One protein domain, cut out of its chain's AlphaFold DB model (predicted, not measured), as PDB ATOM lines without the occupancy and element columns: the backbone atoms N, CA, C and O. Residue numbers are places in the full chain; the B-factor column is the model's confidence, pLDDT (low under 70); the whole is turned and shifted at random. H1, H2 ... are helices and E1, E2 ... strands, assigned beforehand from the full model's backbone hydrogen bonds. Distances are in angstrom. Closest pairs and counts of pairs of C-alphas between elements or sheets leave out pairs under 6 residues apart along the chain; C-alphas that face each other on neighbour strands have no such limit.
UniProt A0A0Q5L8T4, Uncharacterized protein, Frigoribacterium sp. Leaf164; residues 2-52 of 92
ATOM      1  N   ARG A   2     233.475 211.194 228.672       82.50
ATOM      2  CA  ARG A   2     233.230 212.643 228.758       82.50
ATOM      3  C   ARG A   2     232.484 213.071 227.492       82.50
ATOM      4  O   ARG A   2     232.884 212.649 226.411       82.50
ATOM      5  N   GLU A   3     231.409 213.832 227.641       90.62
ATOM      6  CA  GLU A   3     230.655 214.387 226.513       90.62
ATOM      7  C   GLU A   3     231.454 215.523 225.853       90.62
ATOM      8  O   GLU A   3     232.209 216.223 226.534       90.62
ATOM      9  N   LEU A   4     231.337 215.648 224.530       95.50
ATOM     10  CA  LEU A   4     232.011 216.655 223.713       95.50
ATOM     11  C   LEU A   4     230.964 217.436 222.923       95.50
ATOM     12  O   LEU A   4     230.053 216.836 222.352       95.50
ATOM     13  N   ASP A   5     231.144 218.751 222.835       97.12
ATOM     14  CA  ASP A   5     230.319 219.602 221.982       97.12
ATOM     15  C   ASP A   5     230.596 219.313 220.502       97.12
ATOM     16  O   ASP A   5     231.699 218.907 220.125       97.12
ATOM     17  N   LEU A   6     229.615 219.567 219.636       97.50
ATOM     18  CA  LEU A   6     229.736 219.339 218.192       97.50
ATOM     19  C   LEU A   6     230.875 220.134 217.535       97.50
ATOM     20  O   LEU A   6     231.472 219.645 216.574       97.50
ATOM     21  N   ASP A   7     231.215 221.300 218.084       97.88
ATOM     22  CA  ASP A   7     232.311 222.153 217.612       97.88
ATOM     23  C   ASP A   7     233.678 221.763 218.201       97.88
ATOM     24  O   ASP A   7     234.683 222.428 217.947       97.88
ATOM     25  N   SER A   8     233.747 220.672 218.973       98.00
ATOM     26  CA  SER A   8     235.002 220.178 219.545       98.00
ATOM     27  C   SER A   8     236.014 219.878 218.433       98.00
ATOM     28  O   SER A   8     235.688 219.104 217.523       98.00
ATOM     29  N   PRO A   9     237.232 220.450 218.488       97.88
ATOM     30  CA  PRO A   9     238.216 220.305 217.424       97.88
ATOM     31  C   PRO A   9     238.861 218.914 217.417       97.88
ATOM     32  O   PRO A   9     239.054 218.286 218.459       97.88
ATOM     33  N   GLY A  10     239.255 218.461 216.230       96.50
ATOM     34  CA  GLY A  10     239.991 217.224 215.992       96.50
ATOM     35  C   GLY A  10     240.939 217.340 214.797       96.50
ATOM     36  O   GLY A  10     240.857 218.280 214.007       96.50
ATOM     37  N   LEU A  11     241.846 216.368 214.667       97.69
ATOM     38  CA  LEU A  11     242.841 216.309 213.594       97.69
ATOM     39  C   LEU A  11     242.815 214.932 212.917       97.69
ATOM     40  O   LEU A  11     243.012 213.912 213.580       97.69
ATOM     41  N   VAL A  12     242.625 214.903 211.597       97.31
ATOM     42  CA  VAL A  12     242.689 213.695 210.760       97.31
ATOM     43  C   VAL A  12     243.946 213.759 209.881       97.31
ATOM     44  O   VAL A  12     243.922 214.359 208.805       97.31
ATOM     45  N   PRO A  13     245.075 213.163 210.309       96.88
ATOM     46  CA  PRO A  13     246.382 213.454 209.719       96.88
ATOM     47  C   PRO A  13     246.554 212.938 208.285       96.88
ATOM     48  O   PRO A  13     247.346 213.500 207.536       96.88
ATOM     49  N   TRP A  14     245.810 211.908 207.880       96.69
ATOM     50  CA  TRP A  14     245.874 211.343 206.526       96.69
ATOM     51  C   TRP A  14     244.927 212.016 205.522       96.69
ATOM     52  O   TRP A  14     244.902 211.628 204.354       96.69
ATOM     53  N   TRP A  15     244.126 213.001 205.940       96.81
ATOM     54  CA  TRP A  15     243.345 213.807 205.001       96.81
ATOM     55  C   TRP A  15     244.238 214.818 204.280       96.81
ATOM     56  O   TRP A  15     245.320 215.174 204.743       96.81
ATOM     57  N   SER A  16     243.792 215.268 203.106       96.75
ATOM     58  CA  SER A  16     244.540 216.231 202.293       96.75
ATOM     59  C   SER A  16     244.871 217.498 203.083       96.75
ATOM     60  O   SER A  16     244.026 217.985 203.842       96.75
ATOM     61  N   ALA A  17     246.046 218.072 202.827       95.38
ATOM     62  CA  ALA A  17     246.462 219.346 203.406       95.38
ATOM     63  C   ALA A  17     245.359 220.415 203.273       95.38
ATOM     64  O   ALA A  17     244.693 220.512 202.239       95.38
ATOM     65  N   GLY A  18     245.139 221.178 204.345       95.00
ATOM     66  CA  GLY A  18     244.053 222.162 204.438       95.00
ATOM     67  C   GLY A  18     242.673 221.588 204.788       95.00
ATOM     68  O   GLY A  18     241.733 222.359 204.937       95.00
ATOM     69  N   ARG A  19     242.528 220.262 204.944       95.56
ATOM     70  CA  ARG A  19     241.292 219.610 205.433       95.56
ATOM     71  C   ARG A  19     241.498 218.735 206.669       95.56
ATOM     72  O   ARG A  19     240.601 217.996 207.039       95.56
ATOM     73  N   GLN A  20     242.687 218.752 207.267       97.69
ATOM     74  CA  GLN A  20     243.031 217.855 208.376       97.69
ATOM     75  C   GLN A  20     242.372 218.286 209.693       97.69
ATOM     76  O   GLN A  20     242.077 217.435 210.524       97.69
ATOM     77  N   GLU A  21     242.133 219.584 209.877       98.12
ATOM     78  CA  GLU A  21     241.412 220.128 211.030       98.12
ATOM     79  C   GLU A  21     239.903 219.993 210.816       98.12
ATOM     80  O   GLU A  21     239.367 220.395 209.783       98.12
ATOM     81  N   VAL A  22     239.220 219.396 211.789       97.81
ATOM     82  CA  VAL A  22     237.791 219.073 211.724       97.81
ATOM     83  C   VAL A  22     237.119 219.362 213.058       97.81
ATOM     84  O   VAL A  22     237.788 219.499 214.082       97.81
ATOM     85  N   THR A  23     235.790 219.385 213.068       98.19
ATOM     86  CA  THR A  23     235.005 219.303 214.303       98.19
ATOM     87  C   THR A  23     234.395 217.913 214.462       98.19
ATOM     88  O   THR A  23     234.276 217.153 213.491       98.19
ATOM     89  N   LEU A  24     233.963 217.577 215.680       97.38
ATOM     90  CA  LEU A  24     233.196 216.357 215.938       97.38
ATOM     91  C   LEU A  24     231.979 216.256 215.004       97.38
ATOM     92  O   LEU A  24     231.734 215.191 214.437       97.38
ATOM     93  N   HIS A  25     231.272 217.365 214.773       98.00
ATOM     94  CA  HIS A  25     230.170 217.436 213.812       98.00
ATOM     95  C   HIS A  25     230.586 216.936 212.428       98.00
ATOM     96  O   HIS A  25     229.928 216.062 211.861       98.00
ATOM     97  N   THR A  26     231.670 217.484 211.870       97.44
ATOM     98  CA  THR A  26     232.135 217.130 210.524       97.44
ATOM     99  C   THR A  26     232.434 215.638 210.416       97.44
ATOM    100  O   THR A  26     232.050 215.004 209.433       97.44
ATOM    101  N   VAL A  27     233.069 215.060 211.438       97.38
ATOM    102  CA  VAL A  27     233.371 213.624 211.472       97.38
ATOM    103  C   VAL A  27     232.091 212.793 211.551       97.38
ATOM    104  O   VAL A  27     231.958 211.825 210.809       97.38
ATOM    105  N   LEU A  28     231.125 213.174 212.389       97.56
ATOM    106  CA  LEU A  28     229.853 212.452 212.504       97.56
ATOM    107  C   LEU A  28     229.062 212.470 211.191       97.56
ATOM    108  O   LEU A  28     228.600 211.421 210.748       97.56
ATOM    109  N   VAL A  29     228.964 213.626 210.525       97.94
ATOM    110  CA  VAL A  29     228.323 213.721 209.203       97.94
ATOM    111  C   VAL A  29     229.055 212.853 208.182       97.94
ATOM    112  O   VAL A  29     228.410 212.103 207.449       97.94
ATOM    113  N   HIS A  30     230.390 212.901 208.159       96.50
ATOM    114  CA  HIS A  30     231.190 212.055 207.277       96.50
ATOM    115  C   HIS A  30     230.904 210.565 207.512       96.50
ATOM    116  O   HIS A  30     230.608 209.848 206.560       96.50
ATOM    117  N   LEU A  31     230.898 210.108 208.766       97.44
ATOM    118  CA  LEU A  31     230.613 208.712 209.104       97.44
ATOM    119  C   LEU A  31     229.194 208.289 208.715       97.44
ATOM    120  O   LEU A  31     229.019 207.181 208.208       97.44
ATOM    121  N   CYS A  32     228.190 209.151 208.894       98.25
ATOM    122  CA  CYS A  32     226.828 208.877 208.432       98.25
ATOM    123  C   CYS A  32     226.786 208.658 206.914       98.25
ATOM    124  O   CYS A  32     226.195 207.684 206.445       98.25
ATOM    125  N   VAL A  33     227.447 209.529 206.145       98.06
ATOM    126  CA  VAL A  33     227.493 209.435 204.678       98.06
ATOM    127  C   VAL A  33     228.261 208.194 204.219       98.06
ATOM    128  O   VAL A  33     227.777 207.467 203.351       98.06
ATOM    129  N   GLU A  34     229.421 207.909 204.809       97.50
ATOM    130  CA  GLU A  34     230.210 206.718 204.471       97.50
ATOM    131  C   GLU A  34     229.476 205.425 204.828       97.50
ATOM    132  O   GLU A  34     229.493 204.462 204.063       97.50
ATOM    133  N   THR A  35     228.766 205.408 205.957       97.88
ATOM    134  CA  THR A  35     227.942 204.260 206.351       97.88
ATOM    135  C   THR A  35     226.810 204.046 205.352       97.88
ATOM    136  O   THR A  35     226.647 202.937 204.852       97.88
ATOM    137  N   ALA A  36     226.071 205.101 204.996       96.19
ATOM    138  CA  ALA A  36     225.000 205.013 204.005       96.19
ATOM    139  C   ALA A  36     225.516 204.525 202.639       96.19
ATOM    140  O   ALA A  36     224.895 203.663 202.018       96.19
ATOM    141  N   ARG A  37     226.684 205.014 202.200       96.56
ATOM    142  CA  ARG A  37     227.344 204.572 200.963       96.56
ATOM    143  C   ARG A  37     227.675 203.079 201.000       96.56
ATOM    144  O   ARG A  37     227.350 202.364 200.056       96.56
ATOM    145  N   HIS A  38     228.305 202.598 202.072       97.56
ATOM    146  CA  HIS A  38     228.655 201.182 202.195       97.56
ATOM    147  C   HIS A  38     227.423 200.284 202.280       97.56
ATOM    148  O   HIS A  38     227.400 199.239 201.633       97.56
ATOM    149  N   THR A  39     226.388 200.700 203.009       95.81
ATOM    150  CA  THR A  39     225.122 199.963 203.072       95.81
ATOM    151  C   THR A  39     224.470 199.877 201.696       95.81
ATOM    152  O   THR A  39     224.036 198.798 201.312       95.81
ATOM    153  N   GLY A  40     224.479 200.958 200.908       92.44
ATOM    154  CA  GLY A  40     223.986 200.928 199.528       92.44
ATOM    155  C   GLY A  40     224.772 199.970 198.623       92.44
ATOM    156  O   GLY A  40     224.181 199.221 197.852       92.44
ATOM    157  N   HIS A  41     226.104 199.928 198.740       95.94
ATOM    158  CA  HIS A  41     226.916 198.957 197.995       95.94
ATOM    159  C   HIS A  41     226.643 197.508 198.418       95.94
ATOM    160  O   HIS A  41     226.595 196.616 197.572       95.94
ATOM    161  N   ALA A  42     226.479 197.267 199.720       95.69
ATOM    162  CA  ALA A  42     226.141 195.950 200.242       95.69
ATOM    163  C   ALA A  42     224.750 195.503 199.771       95.69
ATOM    164  O   ALA A  42     224.566 194.329 199.455       95.69
ATOM    165  N   ASP A  43     223.803 196.437 199.673       93.25
ATOM    166  CA  ASP A  43     222.470 196.166 199.152       93.25
ATOM    167  C   ASP A  43     222.531 195.752 197.680       93.25
ATOM    168  O   ASP A  43     222.067 194.671 197.342       93.25
ATOM    169  N   LEU A  44     223.251 196.497 196.836       93.00
ATOM    170  CA  LEU A  44     223.466 196.109 195.438       93.00
ATOM    171  C   LEU A  44     224.098 194.710 195.308       93.00
ATOM    172  O   LEU A  44     223.696 193.912 194.461       93.00
ATOM    173  N   ALA A  45     225.085 194.387 196.149       95.88
ATOM    174  CA  ALA A  45     225.692 193.057 196.159       95.88
ATOM    175  C   ALA A  45     224.682 191.965 196.553       95.88
ATOM    176  O   ALA A  45     224.677 190.894 195.945       95.88
ATOM    177  N   ARG A  46     223.808 192.232 197.530       94.69
ATOM    178  CA  ARG A  46     222.704 191.340 197.906       94.69
ATOM    179  C   ARG A  46     221.732 191.144 196.738       94.69
ATOM    180  O   ARG A  46     221.431 189.994 196.430       94.69
ATOM    181  N   GLU A  47     221.298 192.219 196.073       94.25
ATOM    182  CA  GLU A  47     220.374 192.167 194.925       94.25
ATOM    183  C   GLU A  47     220.930 191.308 193.780       94.25
ATOM    184  O   GLU A  47     220.192 190.555 193.146       94.25
ATOM    185  N   LEU A  48     222.244 191.367 193.528       94.00
ATOM    186  CA  LEU A  48     222.902 190.525 192.522       94.00
ATOM    187  C   LEU A  48     222.908 189.035 192.892       94.00
ATOM    188  O   LEU A  48     222.908 188.188 192.002       94.00
ATOM    189  N   VAL A  49     222.936 188.710 194.187       94.69
ATOM    190  CA  VAL A  49     222.962 187.325 194.675       94.69
ATOM    191  C   VAL A  49     221.565 186.707 194.691       94.69
ATOM    192  O   VAL A  49     221.417 185.552 194.294       94.69
ATOM    193  N   ASP A  50     220.549 187.439 195.157       91.12
ATOM    194  CA  ASP A  50     219.197 186.895 195.353       91.12
ATOM    195  C   ASP A  50     218.165 187.334 194.300       91.12
ATOM    196  O   ASP A  50     217.055 186.794 194.271       91.12
ATOM    197  N   GLY A  51     218.524 188.273 193.421       86.81
ATOM    198  CA  GLY A  51     217.672 188.794 192.353       86.81
ATOM    199  C   GLY A  51     216.510 189.669 192.831       86.81
ATOM    200  O   GLY A  51     215.637 189.995 192.023       86.81
ATOM    201  N   ARG A  52     216.443 190.032 194.119       86.81
ATOM    202  CA  ARG A  52     215.348 190.833 194.686       86.81
ATOM    203  C   ARG A  52     215.767 192.287 194.818       86.81
ATOM    204  O   ARG A  52     216.723 192.572 195.529       86.81
TER     205      ARG A  52
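What this domain is: This is residues 2 to 52 of the 92 residues of an uncharacterized protein of Frigoribacterium sp. Leaf164 (UniProt A0A0Q5L8T4). One long helix, H1, sticks out as an arm, with residues 29 to 42 and 45 to 51 standing free, from a small head made of a short two-strand hairpin, E1 and E2, and its loop. The printed part has 51 residues, with E1, E2 and H1 in that order; the two-strand sheet, E1 - E2, is antiparallel and the class is mostly helix. The whole is extended, with a radius of gyration of the C-alphas of 16.1 A, and flat, spanning 45 by 28 by 13 A.

Where its parts are: E1 is residues 9 to 11, 7.2 A long, from C-alpha 9 at (238.216, 220.305, 217.424). E2 is residues 21 to 23, also 7.2 A. H1 is residues 24 to 50, 38.6 A, ending at C-alpha 50 at (219.197, 186.895, 195.353).

How they stand to each other: E1 and E2 form a hairpin, antiparallel at 138 degrees, with N 10 and O 22 within hydrogen-bond range at 2.8 A. The closest C-alphas of E1 and H1, Pro 9 and Leu 24, are 6.6 A apart. In H1 every O i to N i+4 pair is within hydrogen-bond range.

The domain as a whole: The C-alphas farthest apart, Arg 2 and Gly 51, are 46.2 A apart. The printed part has no cut; E1 to E2 is a short link, E2 to H1 a tight one. No printed residue is under 70 in pLDDT.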